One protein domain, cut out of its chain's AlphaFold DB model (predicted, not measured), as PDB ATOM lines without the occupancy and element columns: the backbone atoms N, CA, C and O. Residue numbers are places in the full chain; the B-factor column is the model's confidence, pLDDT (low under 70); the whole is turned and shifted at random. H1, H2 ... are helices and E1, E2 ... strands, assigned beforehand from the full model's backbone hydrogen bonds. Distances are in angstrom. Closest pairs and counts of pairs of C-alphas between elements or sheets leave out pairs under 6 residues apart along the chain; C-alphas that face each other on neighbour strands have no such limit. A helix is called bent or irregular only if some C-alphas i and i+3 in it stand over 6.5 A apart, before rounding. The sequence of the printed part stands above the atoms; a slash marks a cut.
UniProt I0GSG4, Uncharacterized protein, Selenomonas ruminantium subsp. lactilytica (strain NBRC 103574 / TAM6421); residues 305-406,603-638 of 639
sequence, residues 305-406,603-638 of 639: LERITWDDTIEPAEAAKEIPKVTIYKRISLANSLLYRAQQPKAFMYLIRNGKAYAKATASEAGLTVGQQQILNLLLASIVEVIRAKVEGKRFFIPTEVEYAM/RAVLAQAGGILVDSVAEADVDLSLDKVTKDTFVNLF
ATOM      1  N   LEU A 305      46.254  38.966 158.952       94.25
ATOM      2  CA  LEU A 305      46.405  38.221 157.696       94.25
ATOM      3  C   LEU A 305      47.546  37.188 157.700       94.25
ATOM      4  O   LEU A 305      47.505  36.238 156.928       94.25
ATOM      5  N   GLU A 306      48.553  37.323 158.568       91.69
ATOM      6  CA  GLU A 306      49.637  36.330 158.689       91.69
ATOM      7  C   GLU A 306      49.223  35.092 159.500       91.69
ATOM      8  O   GLU A 306      49.969  34.114 159.583       91.69
ATOM      9  N   ARG A 307      48.043  35.137 160.123       93.38
ATOM     10  CA  ARG A 307      47.541  34.103 161.028       93.38
ATOM     11  C   ARG A 307      46.341  33.337 160.479       93.38
ATOM     12  O   ARG A 307      46.084  32.241 160.954       93.38
ATOM     13  N   ILE A 308      45.696  33.824 159.413       94.06
ATOM     14  CA  ILE A 308      44.457  33.251 158.835       94.06
ATOM     15  C   ILE A 308      44.547  31.770 158.451       94.06
ATOM     16  O   ILE A 308      43.532  31.108 158.287       94.06
ATOM     17  N   THR A 309      45.758  31.241 158.272       89.12
ATOM     18  CA  THR A 309      45.950  29.834 157.917       89.12
ATOM     19  C   THR A 309      45.923  28.902 159.126       89.12
ATOM     20  O   THR A 309      45.715  27.711 158.940       89.12
ATOM     21  N   TRP A 310      46.147  29.383 160.348       88.06
ATOM     22  CA  TRP A 310      46.270  28.537 161.544       88.06
ATOM     23  C   TRP A 310      45.485  29.034 162.761       88.06
ATOM     24  O   TRP A 310      45.294  28.256 163.685       88.06
ATOM     25  N   ASP A 311      45.059  30.296 162.770       90.62
ATOM     26  CA  ASP A 311      44.211  30.885 163.804       90.62
ATOM     27  C   ASP A 311      42.760  30.875 163.310       90.62
ATOM     28  O   ASP A 311      42.393  31.627 162.404       90.62
ATOM     29  N   ASP A 312      41.965  29.965 163.863       87.19
ATOM     30  CA  ASP A 312      40.552  29.757 163.545       87.19
ATOM     31  C   ASP A 312      39.622  30.764 164.235       87.19
ATOM     32  O   ASP A 312      38.446  30.834 163.887       87.19
ATOM     33  N   THR A 313      40.153  31.589 165.144       91.69
ATOM     34  CA  THR A 313      39.400  32.626 165.865       91.69
ATOM     35  C   THR A 313      39.272  33.940 165.090       91.69
ATOM     36  O   THR A 313      38.646  34.886 165.561       91.69
ATOM     37  N   ILE A 314      39.885  34.032 163.905       94.00
ATOM     38  CA  ILE A 314      39.858  35.252 163.096       94.00
ATOM     39  C   ILE A 314      38.508  35.394 162.406       94.00
ATOM     40  O   ILE A 314      38.169  34.636 161.496       94.00
ATOM     41  N   GLU A 315      37.797  36.453 162.775       95.50
ATOM     42  CA  GLU A 315      36.524  36.793 162.164       95.50
ATOM     43  C   GLU A 315      36.706  37.302 160.720       95.50
ATOM     44  O   GLU A 315      37.530  38.195 160.464       95.50
ATOM     45  N   PRO A 316      35.903  36.821 159.751       96.38
ATOM     46  CA  PRO A 316      35.963  37.277 158.361       96.38
ATOM     47  C   PRO A 316      35.814  38.795 158.207       96.38
ATOM     48  O   PRO A 316      36.457  39.396 157.346       96.38
ATOM     49  N   ALA A 317      35.016  39.433 159.068       96.50
ATOM     50  CA  ALA A 317      34.826  40.881 159.074       96.50
ATOM     51  C   ALA A 317      36.103  41.655 159.453       96.50
ATOM     52  O   ALA A 317      36.320  42.767 158.967       96.50
ATOM     53  N   GLU A 318      36.968  41.089 160.299       95.81
ATOM     54  CA  GLU A 318      38.269  41.684 160.618       95.81
ATOM     55  C   GLU A 318      39.243  41.519 159.453       95.81
ATOM     56  O   GLU A 318      39.897  42.483 159.048       95.81
ATOM     57  N   ALA A 319      39.290  40.324 158.857       95.44
ATOM     58  CA  ALA A 319      40.104  40.070 157.673       95.44
ATOM     59  C   ALA A 319      39.708  40.996 156.508       95.44
ATOM     60  O   ALA A 319      40.586  41.576 155.870       95.44
ATOM     61  N   ALA A 320      38.408  41.216 156.286       96.50
ATOM     62  CA  ALA A 320      37.886  42.111 155.251       96.50
ATOM     63  C   ALA A 320      38.429  43.547 155.361       96.50
ATOM     64  O   ALA A 320      38.678  44.184 154.341       96.50
ATOM     65  N   LYS A 321      38.667  44.051 156.581       96.75
ATOM     66  CA  LYS A 321      39.243  45.390 156.815       96.75
ATOM     67  C   LYS A 321      40.742  45.455 156.516       96.75
ATOM     68  O   LYS A 321      41.256  46.522 156.181       96.75
ATOM     69  N   GLU A 322      41.452  44.339 156.656       96.31
ATOM     70  CA  GLU A 322      42.904  44.267 156.465       96.31
ATOM     71  C   GLU A 322      43.306  43.901 155.027       96.31
ATOM     72  O   GLU A 322      44.349  44.354 154.558       96.31
ATOM     73  N   ILE A 323      42.489  43.126 154.301       96.75
ATOM     74  CA  ILE A 323      42.767  42.697 152.915       96.75
ATOM     75  C   ILE A 323      43.097  43.883 151.980       96.75
ATOM     76  O   ILE A 323      44.107  43.802 151.273       96.75
ATOM     77  N   PRO A 324      42.348  45.007 151.981       94.38
ATOM     78  CA  PRO A 324      42.640  46.143 151.106       94.38
ATOM     79  C   PRO A 324      43.996  46.811 151.375       94.38
ATOM     80  O   PRO A 324      44.552  47.437 150.477       94.38
ATOM     81  N   LYS A 325      44.553  46.660 152.585       93.25
ATOM     82  CA  LYS A 325      45.794  47.325 153.020       93.25
ATOM     83  C   LYS A 325      47.065  46.628 152.535       93.25
ATOM     84  O   LYS A 325      48.159  47.160 152.709       93.25
ATOM     85  N   VAL A 326      46.946  45.420 151.984       92.88
ATOM     86  CA  VAL A 326      48.085  44.659 151.460       92.88
ATOM     87  C   VAL A 326      48.083  44.631 149.936       92.88
ATOM     88  O   VAL A 326      47.033  44.735 149.295       92.88
ATOM     89  N   THR A 327      49.276  44.454 149.365       92.38
ATOM     90  CA  THR A 327      49.483  44.357 147.915       92.38
ATOM     91  C   THR A 327      48.726  43.173 147.322       92.38
ATOM     92  O   THR A 327      48.496  42.162 147.997       92.38
ATOM     93  N   ILE A 328      48.395  43.255 146.032       93.25
ATOM     94  CA  ILE A 328      47.734  42.160 145.313       93.25
ATOM     95  C   ILE A 328      48.522  40.845 145.411       93.25
ATOM     96  O   ILE A 328      47.948  39.795 145.687       93.25
ATOM     97  N   TYR A 329      49.851  40.907 145.326       94.00
ATOM     98  CA  TYR A 329      50.736  39.747 145.458       94.00
ATOM     99  C   TYR A 329      50.618  39.055 146.822       94.00
ATOM    100  O   TYR A 329      50.653  37.824 146.911       94.00
ATOM    101  N   LYS A 330      50.424  39.829 147.902       93.88
ATOM    102  CA  LYS A 330      50.152  39.266 149.229       93.88
ATOM    103  C   LYS A 330      48.774  38.608 149.270       93.88
ATOM    104  O   LYS A 330      48.671  37.520 149.833       93.88
ATOM    105  N   ARG A 331      47.749  39.204 148.647       96.00
ATOM    106  CA  ARG A 331      46.405  38.601 148.545       96.00
ATOM    107  C   ARG A 331      46.458  37.265 147.804       96.00
ATOM    108  O   ARG A 331      45.976  36.273 148.339       96.00
ATOM    109  N   ILE A 332      47.134  37.211 146.653       96.38
ATOM    110  CA  ILE A 332      47.338  35.982 145.864       96.38
ATOM    111  C   ILE A 332      48.070  34.926 146.700       96.38
ATOM    112  O   ILE A 332      47.637  33.779 146.768       96.38
ATOM    113  N   SER A 333      49.148  35.301 147.399       94.94
ATOM    114  CA  SER A 333      49.886  34.366 148.259       94.94
ATOM    115  C   SER A 333      49.028  33.790 149.391       94.94
ATOM    116  O   SER A 333      49.200  32.621 149.743       94.94
ATOM    117  N   LEU A 334      48.145  34.594 149.987       96.00
ATOM    118  CA  LEU A 334      47.228  34.153 151.038       96.00
ATOM    119  C   LEU A 334      46.129  33.247 150.470       96.00
ATOM    120  O   LEU A 334      45.885  32.180 151.031       96.00
ATOM    121  N   ALA A 335      45.539  33.620 149.330       97.25
ATOM    122  CA  ALA A 335      44.540  32.816 148.632       97.25
ATOM    123  C   ALA A 335      45.107  31.443 148.243       97.25
ATOM    124  O   ALA A 335      44.533  30.427 148.621       97.25
ATOM    125  N   ASN A 336      46.286  31.398 147.613       95.81
ATOM    126  CA  ASN A 336      46.977  30.146 147.282       95.81
ATOM    127  C   ASN A 336      47.241  29.287 148.532       95.81
ATOM    128  O   ASN A 336      47.122  28.069 148.474       95.81
ATOM    129  N   SER A 337      47.560  29.898 149.680       93.31
ATOM    130  CA  SER A 337      47.793  29.154 150.930       93.31
ATOM    131  C   SER A 337      46.515  28.515 151.487       93.31
ATOM    132  O   SER A 337      46.571  27.411 152.031       93.31
ATOM    133  N   LEU A 338      45.369  29.193 151.367       94.88
ATOM    134  CA  LEU A 338      44.068  28.652 151.775       94.88
ATOM    135  C   LEU A 338      43.547  27.620 150.766       94.88
ATOM    136  O   LEU A 338      43.087  26.566 151.189       94.88
ATOM    137  N   LEU A 339      43.702  27.854 149.458       95.19
ATOM    138  CA  LEU A 339      43.389  26.874 148.409       95.19
ATOM    139  C   LEU A 339      44.200  25.587 148.582       95.19
ATOM    140  O   LEU A 339      43.653  24.495 148.472       95.19
ATOM    141  N   TYR A 340      45.486  25.708 148.917       92.44
ATOM    142  CA  TYR A 340      46.332  24.559 149.229       92.44
ATOM    143  C   TYR A 340      45.773  23.749 150.398       92.44
ATOM    144  O   TYR A 340      45.655  22.533 150.308       92.44
ATOM    145  N   ARG A 341      45.374  24.420 151.485       91.06
ATOM    146  CA  ARG A 341      44.771  23.769 152.659       91.06
ATOM    147  C   ARG A 341      43.400  23.164 152.370       91.06
ATOM    148  O   ARG A 341      43.094  22.111 152.919       91.06
ATOM    149  N   ALA A 342      42.608  23.775 151.491       91.38
ATOM    150  CA  ALA A 342      41.323  23.233 151.061       91.38
ATOM    151  C   ALA A 342      41.463  21.853 150.394       91.38
ATOM    152  O   ALA A 342      40.539  21.051 150.470       91.38
ATOM    153  N   GLN A 343      42.626  21.544 149.805       89.38
ATOM    154  CA  GLN A 343      42.921  20.224 149.231       89.38
ATOM    155  C   GLN A 343      43.318  19.157 150.262       89.38
ATOM    156  O   GLN A 343      43.608  18.033 149.860       89.38
ATOM    157  N   GLN A 344      43.369  19.486 151.561       89.31
ATOM    158  CA  GLN A 344      43.802  18.573 152.632       89.31
ATOM    159  C   GLN A 344      45.131  17.864 152.286       89.31
ATOM    160  O   GLN A 344      45.207  16.635 152.172       89.31
ATOM    161  N   PRO A 345      46.199  18.640 152.035       88.44
ATOM    162  CA  PRO A 345      47.427  18.121 151.466       88.44
ATOM    163  C   PRO A 345      48.146  17.239 152.489       88.44
ATOM    164  O   PRO A 345      48.217  17.565 153.668       88.44
ATOM    165  N   LYS A 346      48.753  16.140 152.026       88.69
ATOM    166  CA  LYS A 346      49.493  15.185 152.881       88.69
ATOM    167  C   LYS A 346      50.943  15.591 153.164       88.69
ATOM    168  O   LYS A 346      51.663  14.917 153.902       88.69
ATOM    169  N   ALA A 347      51.396  16.681 152.563       90.19
ATOM    170  CA  ALA A 347      52.712  17.258 152.779       90.19
ATOM    171  C   ALA A 347      52.614  18.783 152.686       90.19
ATOM    172  O   ALA A 347      51.649  19.294 152.138       90.19
ATOM    173  N   PHE A 348      53.598  19.496 153.225       87.62
ATOM    174  CA  PHE A 348      53.778  20.935 153.057       87.62
ATOM    175  C   PHE A 348      55.164  21.200 152.495       87.62
ATOM    176  O   PHE A 348      56.127  20.562 152.918       87.62
ATOM    177  N   MET A 349      55.266  22.194 151.616       86.00
ATOM    178  CA  MET A 349      56.534  22.708 151.112       86.00
ATOM    179  C   MET A 349      56.707  24.169 151.519       86.00
ATOM    180  O   MET A 349      55.810  24.995 151.356       86.00
ATOM    181  N   TYR A 350      57.894  24.490 152.017       85.62
ATOM    182  CA  TYR A 350      58.301  25.831 152.402       85.62
ATOM    183  C   TYR A 350      59.504  26.245 151.564       85.62
ATOM    184  O   TYR A 350      60.593  25.702 151.722       85.62
ATOM    185  N   LEU A 351      59.310  27.232 150.692       81.94
ATOM    186  CA  LEU A 351      60.402  27.835 149.934       81.94
ATOM    187  C   LEU A 351      61.190  28.785 150.842       81.94
ATOM    188  O   LEU A 351      60.649  29.764 151.367       81.94
ATOM    189  N   ILE A 352      62.471  28.492 151.025       78.25
ATOM    190  CA  ILE A 352      63.417  29.268 151.821       78.25
ATOM    191  C   ILE A 352      64.038  30.351 150.929       78.25
ATOM    192  O   ILE A 352      64.241  30.183 149.729       78.25
ATOM    193  N   ARG A 353      64.357  31.510 151.516       65.88
ATOM    194  CA  ARG A 353      64.890  32.675 150.785       65.88
ATOM    195  C   ARG A 353      66.249  32.452 150.109       65.88
ATOM    196  O   ARG A 353      66.627  33.280 149.293       65.88
ATOM    197  N   ASN A 354      66.970  31.386 150.453       67.50
ATOM    198  CA  ASN A 354      68.242  31.007 149.829       67.50
ATOM    199  C   ASN A 354      68.062  30.088 148.601       67.50
ATOM    200  O   ASN A 354      69.040  29.517 148.131       67.50
ATOM    201  N   GLY A 355      66.828  29.906 148.116       70.56
ATOM    202  CA  GLY A 355      66.502  29.050 146.968       70.56
ATOM    203  C   GLY A 355      66.248  27.581 147.319       70.56
ATOM    204  O   GLY A 355      65.733  26.838 146.481       70.56
ATOM    205  N   LYS A 356      66.528  27.169 148.563       78.19
ATOM    206  CA  LYS A 356      66.207  25.822 149.044       78.19
ATOM    207  C   LYS A 356      64.722  25.680 149.373       78.19
ATOM    208  O   LYS A 356      64.065  26.658 149.733       78.19
ATOM    209  N   ALA A 357      64.207  24.465 149.325       83.12
ATOM    210  CA  ALA A 357      62.893  24.106 149.825       83.12
ATOM    211  C   ALA A 357      63.020  23.149 151.008       83.12
ATOM    212  O   ALA A 357      63.901  22.300 151.063       83.12
ATOM    213  N   TYR A 358      62.102  23.281 151.957       85.62
ATOM    214  CA  TYR A 358      61.910  22.312 153.024       85.62
ATOM    215  C   TYR A 358      60.529  21.689 152.881       85.62
ATOM    216  O   TYR A 358      59.525  22.406 152.885       85.62
ATOM    217  N   ALA A 359      60.474  20.367 152.763       87.56
ATOM    218  CA  ALA A 359      59.226  19.626 152.691       87.56
ATOM    219  C   ALA A 359      59.014  18.803 153.967       87.56
ATOM    220  O   ALA A 359      59.954  18.237 154.520       87.56
ATOM    221  N   LYS A 360      57.770  18.733 154.448       90.19
ATOM    222  CA  LYS A 360      57.398  17.899 155.599       90.19
ATOM    223  C   LYS A 360      56.073  17.194 155.354       90.19
ATOM    224  O   LYS A 360      55.140  17.801 154.831       90.19
ATOM    225  N   ALA A 361      55.973  15.935 155.765       89.75
ATOM    226  CA  ALA A 361      54.699  15.228 155.778       89.75
ATOM    227  C   ALA A 361      53.764  15.837 156.835       89.75
ATOM    228  O   ALA A 361      54.215  16.378 157.848       89.75
ATOM    229  N   THR A 362      52.459  15.742 156.608       84.81
ATOM    230  CA  THR A 362      51.438  16.111 157.590       84.81
ATOM    231  C   THR A 362      50.414  14.992 157.703       84.81
ATOM    232  O   THR A 362      50.024  14.395 156.704       84.81
ATOM    233  N   ALA A 363      49.997  14.713 158.936       73.12
ATOM    234  CA  ALA A 363      48.882  13.818 159.233       73.12
ATOM    235  C   ALA A 363      47.549  14.576 159.352       73.12
ATOM    236  O   ALA A 363      46.509  13.966 159.554       73.12
ATOM    237  N   SER A 364      47.577  15.913 159.284       67.69
ATOM    238  CA  SER A 364      46.371  16.728 159.399       67.69
ATOM    239  C   SER A 364      45.520  16.590 158.140       67.69
ATOM    240  O   SER A 364      45.930  17.023 157.065       67.69
ATOM    241  N   GLU A 365      44.332  16.018 158.307       65.25
ATOM    242  CA  GLU A 365      43.272  15.941 157.292       65.25
ATOM    243  C   GLU A 365      42.269  17.102 157.423       65.25
ATOM    244  O   GLU A 365      41.260  17.154 156.724       65.25
ATOM    245  N   ALA A 366      42.521  18.049 158.332       73.19
ATOM    246  CA  ALA A 366      41.608  19.153 158.580       73.19
ATOM    247  C   ALA A 366      41.579  20.101 157.371       73.19
ATOM    248  O   ALA A 366      42.593  20.704 157.007       73.19
ATOM    249  N   GLY A 367      40.401  20.216 156.753       82.69
ATOM    250  CA  GLY A 367      40.124  21.206 155.715       82.69
ATOM    251  C   GLY A 367      40.003  22.623 156.281       82.69
ATOM    252  O   GLY A 367      40.343  22.891 157.433       82.69
ATOM    253  N   LEU A 368      39.496  23.544 155.461       91.25
ATOM    254  CA  LEU A 368      39.210  24.905 155.913       91.25
ATOM    255  C   LEU A 368      38.012  24.931 156.869       91.25
ATOM    256  O   LEU A 368      37.016  24.242 156.649       91.25
ATOM    257  N   THR A 369      38.081  25.781 157.893       93.31
ATOM    258  CA  THR A 369      36.894  26.145 158.680       93.31
ATOM    259  C   THR A 369      35.939  27.011 157.850       93.31
ATOM    260  O   THR A 369      36.330  27.596 156.837       93.31
ATOM    261  N   VAL A 370      34.684  27.157 158.296       94.25
ATOM    262  CA  VAL A 370      33.703  28.048 157.642       94.25
ATOM    263  C   VAL A 370      34.232  29.485 157.553       94.25
ATOM    264  O   VAL A 370      34.172  30.095 156.485       94.25
ATOM    265  N   GLY A 371      34.822  30.000 158.637       95.62
ATOM    266  CA  GLY A 371      35.428  31.334 158.658       95.62
ATOM    267  C   GLY A 371      36.590  31.463 157.669       95.62
ATOM    268  O   GLY A 371      36.647  32.417 156.896       95.62
ATOM    269  N   GLN A 372      37.474  30.465 157.598       95.88
ATOM    270  CA  GLN A 372      38.573  30.454 156.626       95.88
ATOM    271  C   GLN A 372      38.082  30.389 155.177       95.88
ATOM    272  O   GLN A 372      38.656  31.048 154.311       95.88
ATOM    273  N   GLN A 373      37.010  29.642 154.906       96.56
ATOM    274  CA  GLN A 373      36.391  29.595 153.583       96.56
ATOM    275  C   GLN A 373      35.793  30.957 153.193       96.56
ATOM    276  O   GLN A 373      35.956  31.402 152.058       96.56
ATOM    277  N   GLN A 374      35.153  31.657 154.132       97.62
ATOM    278  CA  GLN A 374      34.653  33.017 153.905       97.62
ATOM    279  C   GLN A 374      35.799  34.007 153.652       97.62
ATOM    280  O   GLN A 374      35.718  34.811 152.725       97.62
ATOM    281  N   ILE A 375      36.899  33.908 154.405       97.94
ATOM    282  CA  ILE A 375      38.110  34.715 154.181       97.94
ATOM    283  C   ILE A 375      38.719  34.433 152.803       97.94
ATOM    284  O   ILE A 375      39.119  35.369 152.111       97.94
ATOM    285  N   LEU A 376      38.772  33.167 152.375       97.69
ATOM    286  CA  LEU A 376      39.212  32.806 151.027       97.69
ATOM    287  C   LEU A 376      38.333  33.488 149.972       97.69
ATOM    288  O   LEU A 376      38.866  34.143 149.082       97.69
ATOM    289  N   ASN A 377      37.009  33.419 150.100       98.12
ATOM    290  CA  ASN A 377      36.095  34.067 149.155       98.12
ATOM    291  C   ASN A 377      36.299  35.595 149.106       98.12
ATOM    292  O   ASN A 377      36.328  36.172 148.020       98.12
ATOM    293  N   LEU A 378      36.520  36.241 150.259       98.25
ATOM    294  CA  LEU A 378      36.851  37.671 150.338       98.25
ATOM    295  C   LEU A 378      38.172  38.002 149.629       98.25
ATOM    296  O   LEU A 378      38.259  39.007 148.924       98.25
ATOM    297  N   LEU A 379      39.198  37.160 149.787       98.06
ATOM    298  CA  LEU A 379      40.471  37.313 149.081       98.06
ATOM    299  C   LEU A 379      40.291  37.179 147.566       98.06
ATOM    300  O   LEU A 379      40.815  38.015 146.833       98.06
ATOM    301  N   LEU A 380      39.553  36.167 147.101       98.00
ATOM    302  CA  LEU A 380      39.304  35.936 145.675       98.00
ATOM    303  C   LEU A 380      38.549  37.103 145.039       98.00
ATOM    304  O   LEU A 380      39.013  37.644 144.038       98.00
ATOM    305  N   ALA A 381      37.455  37.548 145.664       97.75
ATOM    306  CA  ALA A 381      36.704  38.714 145.208       97.75
ATOM    307  C   ALA A 381      37.598  39.963 145.160       97.75
ATOM    308  O   ALA A 381      37.642  40.669 144.159       97.75
ATOM    309  N   SER A 382      38.395  40.192 146.206       97.25
ATOM    310  CA  SER A 382      39.311  41.330 146.262       97.25
ATOM    311  C   SER A 382      40.402  41.295 145.184       97.25
ATOM    312  O   SER A 382      40.804  42.350 144.698       97.25
ATOM    313  N   ILE A 383      40.903  40.111 144.815       97.19
ATOM    314  CA  ILE A 383      41.873  39.946 143.721       97.19
ATOM    315  C   ILE A 383      41.217  40.285 142.380       97.19
ATOM    316  O   ILE A 383      41.786  41.061 141.614       97.19
ATOM    317  N   VAL A 384      40.024  39.740 142.118       97.12
ATOM    318  CA  VAL A 384      39.277  39.981 140.875       97.12
ATOM    319  C   VAL A 384      38.961  41.466 140.703       97.12
ATOM    320  O   VAL A 384      39.231  42.007 139.638       97.12
ATOM    321  N   GLU A 385      38.474  42.148 141.743       95.50
ATOM    322  CA  GLU A 385      38.116  43.573 141.660       95.50
ATOM    323  C   GLU A 385      39.327  44.481 141.388       95.50
ATOM    324  O   GLU A 385      39.235  45.404 140.582       95.50
ATOM    325  N   VAL A 386      40.491  44.206 141.995       93.69
ATOM    326  CA  VAL A 386      41.714  44.981 141.696       93.69
ATOM    327  C   VAL A 386      42.162  44.775 140.250       93.69
ATOM    328  O   VAL A 386      42.578  45.728 139.598       93.69
ATOM    329  N   ILE A 387      42.077  43.543 139.747       94.75
ATOM    330  CA  ILE A 387      42.502  43.214 138.382       94.75
ATOM    331  C   ILE A 387      41.512  43.762 137.354       94.75
ATOM    332  O   ILE A 387      41.950  44.267 136.322       94.75
ATOM    333  N   ARG A 388      40.202  43.728 137.640       95.81
ATOM    334  CA  ARG A 388      39.140  44.225 136.748       95.81
ATOM    335  C   ARG A 388      39.433  45.637 136.265       95.81
ATOM    336  O   ARG A 388      39.465  45.862 135.061       95.81
ATOM    337  N   ALA A 389      39.800  46.536 137.178       92.06
ATOM    338  CA  ALA A 389      40.143  47.925 136.862       92.06
ATOM    339  C   ALA A 389      41.267  48.091 135.813       92.06
ATOM    340  O   ALA A 389      41.438  49.176 135.261       92.06
ATOM    341  N   LYS A 390      42.058  47.042 135.551       90.88
ATOM    342  CA  LYS A 390      43.196  47.052 134.624       90.88
ATOM    343  C   LYS A 390      42.975  46.212 133.367       90.88
ATOM    344  O   LYS A 390      43.675  46.449 132.379       90.88
ATOM    345  N   VAL A 391      42.063  45.237 133.395       95.06
ATOM    346  CA  VAL A 391      41.922  44.223 132.332       95.06
ATOM    347  C   VAL A 391      40.541  44.163 131.691       95.06
ATOM    348  O   VAL A 391      40.408  43.526 130.651       95.06
ATOM    349  N   GLU A 392      39.528  44.790 132.289       96.19
ATOM    350  CA  GLU A 392      38.159  44.746 131.777       96.19
ATOM    351  C   GLU A 392      38.092  45.249 130.327       96.19
ATOM    352  O   GLU A 392      38.624  46.309 129.992       96.19
ATOM    353  N   GLY A 393      37.489  44.442 129.451       96.19
ATOM    354  CA  GLY A 393      37.360  44.728 128.021       96.19
ATOM    355  C   GLY A 393      38.631  44.529 127.186       96.19
ATOM    356  O   GLY A 393      38.542  44.564 125.961       96.19
ATOM    357  N   LYS A 394      39.797  44.281 127.800       96.81
ATOM    358  CA  LYS A 394      41.038  43.993 127.063       96.81
ATOM    359  C   LYS A 394      41.058  42.558 126.552       96.81
ATOM    360  O   LYS A 394      40.614  41.636 127.240       96.81
ATOM    361  N   ARG A 395      41.630  42.369 125.365       97.75
ATOM    362  CA  ARG A 395      41.793  41.075 124.700       97.75
ATOM    363  C   ARG A 395      43.176  40.495 124.971       97.75
ATOM    364  O   ARG A 395      44.190  41.156 124.760       97.75
ATOM    365  N   PHE A 396      43.214  39.249 125.418       97.50
ATOM    366  CA  PHE A 396      44.424  38.535 125.809       97.50
ATOM    367  C   PHE A 396      44.576  37.274 124.974       97.50
ATOM    368  O   PHE A 396      43.695  36.411 124.993       97.50
ATOM    369  N   PHE A 397      45.722  37.127 124.318       97.50
ATOM    370  CA  PHE A 397      46.122  35.849 123.750       97.50
ATOM    371  C   PHE A 397      47.027  35.122 124.742       97.50
ATOM    372  O   PHE A 397      48.047  35.652 125.177       97.50
ATOM    373  N   ILE A 398      46.644  33.902 125.110       96.81
ATOM    374  CA  ILE A 398      47.499  32.963 125.837       96.81
ATOM    375  C   ILE A 398      47.443  31.656 125.035       96.81
ATOM    376  O   ILE A 398      46.330  31.137 124.861       96.81
ATOM    377  N   PRO A 399      48.578  31.081 124.597       94.44
ATOM    378  CA  PRO A 399      48.579  29.829 123.839       94.44
ATOM    379  C   PRO A 399      47.886  28.696 124.604       94.44
ATOM    380  O   PRO A 399      48.046  28.575 125.820       94.44
ATOM    381  N   THR A 400      47.075  27.884 123.923       93.69
ATOM    382  CA  THR A 400      46.172  26.882 124.539       93.69
ATOM    383  C   THR A 400      46.878  25.834 125.409       93.69
ATOM    384  O   THR A 400      46.316  25.297 126.372       93.69
ATOM    385  N   GLU A 401      48.133  25.562 125.085       93.69
ATOM    386  CA  GLU A 401      49.046  24.663 125.763       93.69
ATOM    387  C   GLU A 401      49.651  25.279 127.033       93.69
ATOM    388  O   GLU A 401      50.159  24.558 127.890       93.69
ATOM    389  N   VAL A 402      49.531  26.596 127.215       95.25
ATOM    390  CA  VAL A 402      50.089  27.349 128.340       95.25
ATOM    391  C   VAL A 402      49.009  27.708 129.356       95.25
ATOM    392  O   VAL A 402      47.938  28.235 129.032       95.25
ATOM    393  N   GLU A 403      49.330  27.474 130.625       96.62
ATOM    394  CA  GLU A 403      48.536  27.918 131.767       96.62
ATOM    395  C   GLU A 403      49.436  28.661 132.756       96.62
ATOM    396  O   GLU A 403      50.247  28.049 133.458       96.62
ATOM    397  N   TYR A 404      49.288  29.982 132.840       97.50
ATOM    398  CA  TYR A 404      50.029  30.780 133.810       97.50
ATOM    399  C   TYR A 404      49.384  30.722 135.192       97.50
ATOM    400  O   TYR A 404      48.171  30.878 135.344       97.50
ATOM    401  N   ALA A 405      50.202  30.547 136.227       96.94
ATOM    402  CA  ALA A 405      49.775  30.815 137.592       96.94
ATOM    403  C   ALA A 405      49.828  32.321 137.884       96.94
ATOM    404  O   ALA A 405      50.670  33.047 137.354       96.94
ATOM    405  N   MET A 406      48.958  32.789 138.777       96.38
ATOM    406  CA  MET A 406      49.028  34.156 139.290       96.38
ATOM    407  C   MET A 406      50.356  34.367 140.039       96.38
ATOM    408  O   MET A 406      50.660  33.603 140.966       96.38
ATOM    409  N   ARG A 603      44.182  32.655 133.530       97.00
ATOM    410  CA  ARG A 603      43.008  32.584 132.643       97.00
ATOM    411  C   ARG A 603      41.701  32.729 133.418       97.00
ATOM    412  O   ARG A 603      40.849  33.529 133.049       97.00
ATOM    413  N   ALA A 604      41.573  31.987 134.519       96.69
ATOM    414  CA  ALA A 604      40.379  32.010 135.358       96.69
ATOM    415  C   ALA A 604      40.158  33.381 136.015       96.69
ATOM    416  O   ALA A 604      39.020  33.837 136.111       96.69
ATOM    417  N   VAL A 605      41.235  34.038 136.453       97.44
ATOM    418  CA  VAL A 605      41.160  35.369 137.069       97.44
ATOM    419  C   VAL A 605      40.839  36.448 136.034       97.44
ATOM    420  O   VAL A 605      39.966  37.268 136.297       97.44
ATOM    421  N   LEU A 606      41.472  36.427 134.854       97.31
ATOM    422  CA  LEU A 606      41.178  37.360 133.760       97.31
ATOM    423  C   LEU A 606      39.716  37.259 133.325       97.31
ATOM    424  O   LEU A 606      39.039  38.281 133.260       97.31
ATOM    425  N   ALA A 607      39.210  36.040 133.119       96.69
ATOM    426  CA  ALA A 607      37.817  35.820 132.732       96.69
ATOM    427  C   ALA A 607      36.830  36.379 133.775       96.69
ATOM    428  O   ALA A 607      35.875  37.064 133.425       96.69
ATOM    429  N   GLN A 608      37.081  36.154 135.071       97.38
ATOM    430  CA  GLN A 608      36.248  36.710 136.152       97.38
ATOM    431  C   GLN A 608      36.371  38.237 136.291       97.38
ATOM    432  O   GLN A 608      35.447  38.905 136.764       97.38
ATOM    433  N   ALA A 609      37.512  38.792 135.890       97.25
ATOM    434  CA  ALA A 609      37.793  40.221 135.898       97.25
ATOM    435  C   ALA A 609      37.327  40.942 134.616       97.25
ATOM    436  O   ALA A 609      37.598  42.127 134.473       97.25
ATOM    437  N   GLY A 610      36.627  40.262 133.698       97.38
ATOM    438  CA  GLY A 610      36.105  40.867 132.467       97.38
ATOM    439  C   GLY A 610      37.125  41.002 131.330       97.38
ATOM    440  O   GLY A 610      36.867  41.717 130.365       97.38
ATOM    441  N   GLY A 611      38.282  40.340 131.431       97.12
ATOM    442  CA  GLY A 611      39.226  40.197 130.324       97.12
ATOM    443  C   GLY A 611      38.731  39.170 129.302       97.12
ATOM    444  O   GLY A 611      38.170  38.135 129.667       97.12
ATOM    445  N   ILE A 612      38.955  39.446 128.020       97.81
ATOM    446  CA  ILE A 612      38.489  38.626 126.898       97.81
ATOM    447  C   ILE A 612      39.650  37.751 126.420       97.81
ATOM    448  O   ILE A 612      40.676  38.271 125.994       97.81
ATOM    449  N   LEU A 613      39.517  36.426 126.489       96.94
ATOM    450  CA  LEU A 613      40.507  35.509 125.917       96.94
ATOM    451  C   LEU A 613      40.221  35.325 124.424       96.94
ATOM    452  O   LEU A 613      39.092  34.999 124.065       96.94
ATOM    453  N   VAL A 614      41.232  35.535 123.584       96.88
ATOM    454  CA  VAL A 614      41.154  35.365 122.124       96.88
ATOM    455  C   VAL A 614      42.070  34.234 121.658       96.88
ATOM    456  O   VAL A 614      43.053  33.910 122.329       96.88
ATOM    457  N   ASP A 615      41.762  33.661 120.494       94.25
ATOM    458  CA  ASP A 615      42.479  32.510 119.924       94.25
ATOM    459  C   ASP A 615      43.593  32.907 118.939       94.25
ATOM    460  O   ASP A 615      44.319  32.047 118.442       94.25
ATOM    461  N   SER A 616      43.757  34.204 118.654       93.94
ATOM    462  CA  SER A 616      44.765  34.722 117.725       93.94
ATOM    463  C   SER A 616      45.487  35.941 118.289       93.94
ATOM    464  O   SER A 616      44.867  36.852 118.839       93.94
ATOM    465  N   VAL A 617      46.804  35.994 118.071       92.25
ATOM    466  CA  VAL A 617      47.652  37.148 118.414       92.25
ATOM    467  C   VAL A 617      47.173  38.422 117.712       92.25
ATOM    468  O   VAL A 617      47.220  39.496 118.299       92.25
ATOM    469  N   ALA A 618      46.657  38.318 116.482       93.50
ATOM    470  CA  ALA A 618      46.194  39.475 115.709       93.50
ATOM    471  C   ALA A 618      44.981  40.184 116.340       93.50
ATOM    472  O   ALA A 618      44.726  41.356 116.068       93.50
ATOM    473  N   GLU A 619      44.230  39.474 117.181       93.44
ATOM    474  CA  GLU A 619      43.058  39.994 117.882       93.44
ATOM    475  C   GLU A 619      43.376  40.417 119.318       93.44
ATOM    476  O   GLU A 619      42.491  40.897 120.022       93.44
ATOM    477  N   ALA A 620      44.608  40.223 119.783       95.62
ATOM    478  CA  ALA A 620      44.982  40.483 121.161       95.62
ATOM    479  C   ALA A 620      45.498  41.910 121.348       95.62
ATOM    480  O   ALA A 620      46.299  42.411 120.563       95.62
ATOM    481  N   ASP A 621      45.092  42.537 122.448       95.06
ATOM    482  CA  ASP A 621      45.717  43.769 122.930       95.06
ATOM    483  C   ASP A 621      46.976  43.442 123.756       95.06
ATOM    484  O   ASP A 621      47.891  44.256 123.867       95.06
ATOM    485  N   VAL A 622      47.022  42.239 124.345       94.19
ATOM    486  CA  VAL A 622      48.158  41.717 125.110       94.19
ATOM    487  C   VAL A 622      48.475  40.291 124.663       94.19
ATOM    488  O   VAL A 622      47.678  39.370 124.861       94.19
ATOM    489  N   ASP A 623      49.670  40.113 124.103       93.94
ATOM    490  CA  ASP A 623      50.228  38.812 123.736       93.94
ATOM    491  C   ASP A 623      51.024  38.225 124.911       93.94
ATOM    492  O   ASP A 623      52.049  38.767 125.332       93.94
ATOM    493  N   LEU A 624      50.530  37.114 125.459       94.88
ATOM    494  CA  LEU A 624      51.176  36.347 126.522       94.88
ATOM    495  C   LEU A 624      51.723  35.016 125.986       94.88
ATOM    496  O   LEU A 624      51.677  33.997 126.673       94.88
ATOM    497  N   SER A 625      52.237  35.003 124.758       91.50
ATOM    498  CA  SER A 625      53.033  33.886 124.246       91.50
ATOM    499  C   SER A 625      54.302  33.689 125.084       91.50
ATOM    500  O   SER A 625      54.905  34.644 125.580       91.50
ATOM    501  N   LEU A 626      54.727  32.432 125.261       87.62
ATOM    502  CA  LEU A 626      55.854  32.079 126.139       87.62
ATOM    503  C   LEU A 626      57.171  32.769 125.764       87.62
ATOM    504  O   LEU A 626      57.970  33.076 126.645       87.62
ATOM    505  N   ASP A 627      57.401  33.022 124.479       81.94
ATOM    506  CA  ASP A 627      58.577  33.731 123.980       81.94
ATOM    507  C   ASP A 627      58.496  35.246 124.218       81.94
ATOM    508  O   ASP A 627      59.538  35.896 124.270       81.94
ATOM    509  N   LYS A 628      57.301  35.817 124.417       87.12
ATOM    510  CA  LYS A 628      57.092  37.258 124.643       87.12
ATOM    511  C   LYS A 628      57.139  37.662 126.109       87.12
ATOM    512  O   LYS A 628      57.479  38.805 126.409       87.12
ATOM    513  N   VAL A 629      56.833  36.748 127.029       90.19
ATOM    514  CA  VAL A 629      56.813  37.083 128.456       90.19
ATOM    515  C   VAL A 629      58.221  37.374 128.999       90.19
ATOM    516  O   VAL A 629      59.174  36.599 128.865       90.19
ATOM    517  N   THR A 630      58.350  38.519 129.656       89.38
ATOM    518  CA  THR A 630      59.540  39.016 130.350       89.38
ATOM    519  C   THR A 630      59.248  39.164 131.844       89.38
ATOM    520  O   THR A 630      58.127  38.974 132.322       89.38
ATOM    521  N   LYS A 631      60.279  39.491 132.628       85.31
ATOM    522  CA  LYS A 631      60.170  39.612 134.093       85.31
ATOM    523  C   LYS A 631      59.188  40.691 134.549       85.31
ATOM    524  O   LYS A 631      58.687  40.612 135.667       85.31
ATOM    525  N   ASP A 632      58.925  41.686 133.710       91.00
ATOM    526  CA  ASP A 632      58.019  42.788 134.009       91.00
ATOM    527  C   ASP A 632      56.593  42.574 133.467       91.00
ATOM    528  O   ASP A 632      55.681  43.249 133.937       91.00
ATOM    529  N   THR A 633      56.367  41.638 132.532       92.62
ATOM    530  CA  THR A 633      55.077  41.478 131.825       92.62
ATOM    531  C   THR A 633      53.907  41.355 132.793       92.62
ATOM    532  O   THR A 633      52.960  42.138 132.746       92.62
ATOM    533  N   PHE A 634      53.992  40.414 133.734       92.19
ATOM    534  CA  PHE A 634      52.933  40.210 134.722       92.19
ATOM    535  C   PHE A 634      52.892  41.307 135.789       92.19
ATOM    536  O   PHE A 634      51.875  41.481 136.444       92.19
ATOM    537  N   VAL A 635      53.978  42.057 135.976       88.50
ATOM    538  CA  VAL A 635      54.029  43.177 136.926       88.50
ATOM    539  C   VAL A 635      53.208  44.331 136.391       88.50
ATOM    540  O   VAL A 635      52.314  44.823 137.071       88.50
ATOM    541  N   ASN A 636      53.477  44.686 135.138       87.69
ATOM    542  CA  ASN A 636      52.808  45.753 134.409       87.69
ATOM    543  C   ASN A 636      51.356  45.416 134.071       87.69
ATOM    544  O   ASN A 636      50.549  46.319 133.878       87.69
ATOM    545  N   LEU A 637      51.000  44.131 134.049       87.00
ATOM    546  CA  LEU A 637      49.611  43.713 133.889       87.00
ATOM    547  C   LEU A 637      48.737  44.059 135.111       87.00
ATOM    548  O   LEU A 637      47.537  44.281 134.951       87.00
ATOM    549  N   PHE A 638      49.312  44.087 136.320       81.19
ATOM    550  CA  PHE A 638      48.554  44.232 137.575       81.19
ATOM    551  C   PHE A 638      48.822  45.528 138.349       81.19
ATOM    552  O   PHE A 638      48.127  45.778 139.336       81.19
TER     553      PHE A 638
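What this domain is: This is residues 305 to 406 and 603 to 638 of the 639 residues of an uncharacterized protein of Selenomonas ruminantium subsp. lactilytica (strain NBRC 103574 / TAM6421) (UniProt I0GSG4). One long helix, H3, is the spine that joins two lobes. H1 and H2 pack on it in one lobe, with the hairpin E1 and E2 far from it; in the other lobe H4 and H5 cross its last part, beside the small sheet E3 and E4 and its loops. The printed part has 138 residues, in the order H1, H2, E1, E2, H3, E3, H4, E4, H5; E1 and E2 are antiparallel, E3 and E4 parallel, and the class is mixed, helices and strands. It is only just compact, close to loose, with a radius of gyration of the C-alphas of 17.2 A, and spans 50 by 35 by 25 A.

Where its parts are: E1 is residues 347 to 351, 13.4 A long, and E2 is residues 357 to 361, 13.5 A. H3, residues 370 to 391, is 31.1 A long, from C-alpha 370 at (33.703, 28.048, 157.642) to C-alpha 391 at (41.922, 44.223, 132.332). H2, residues 328 to 342, is 20.8 A long. H1, residues 316 to 325, is 15.0 A long and irregular, but only just: C-alphas 321 and 324 are 6.7 A apart. E3 is residues 395 to 397, 6.9 A, and E4 residues 612 to 614, 6.4 A. H4 is residues 603 to 608, 8.7 A. H5, residues 633 to 638, 9.1 A, ends at C-alpha 638, (48.554, 44.232, 137.575).

How they stand to each other: E1 and E2 form a hairpin, with N 348 and O 360 2.8 A apart, within hydrogen-bond range. E1 is apart from H3, the hub, which touches four helices, mostly crossed: one of the four pairs is at a shallow tilt. H2 touches H3 at Ala 335 and Leu 376, closest C-alphas 5.8 A apart, opposite ways at a steep tilt of 37 degrees, only just past shallow. H1 touches H3 the same way at a shallow tilt of 30 degrees, closest C-alphas Pro 316 and Ile 375, 5.4 A. With residues 384 to 391 alone, H3 touches H4, about perpendicular at 90 degrees, closest C-alphas Val 384 and Val 605, 6.3 A. With residues 387 to 391 alone, H3 touches H5, only just about perpendicular at 72 degrees, closest C-alphas Ile 387 and Phe 638, 6.2 A. E3 and E4 are parallel neighbours, with N 396 and O 612 2.8 A apart, within hydrogen-bond range. Every O i to N i+4 pair is within hydrogen-bond range in H2 and H4, but 3 of 6 in H1, 16 of 18 in H3 and 1 of 2 in H5.

The domain as a whole: The C-alphas farthest apart, those of Thr 313 and Ala 618, are 51.1 A apart. Residues 407 to 602 are not printed; C-alphas 406 and 603 are 9.1 A apart across the cut. The link from E4 to H5 is long, and its residues 627 to 632 stand free. Model confidence is under 70 at residues 353 to 354 and 364 to 365.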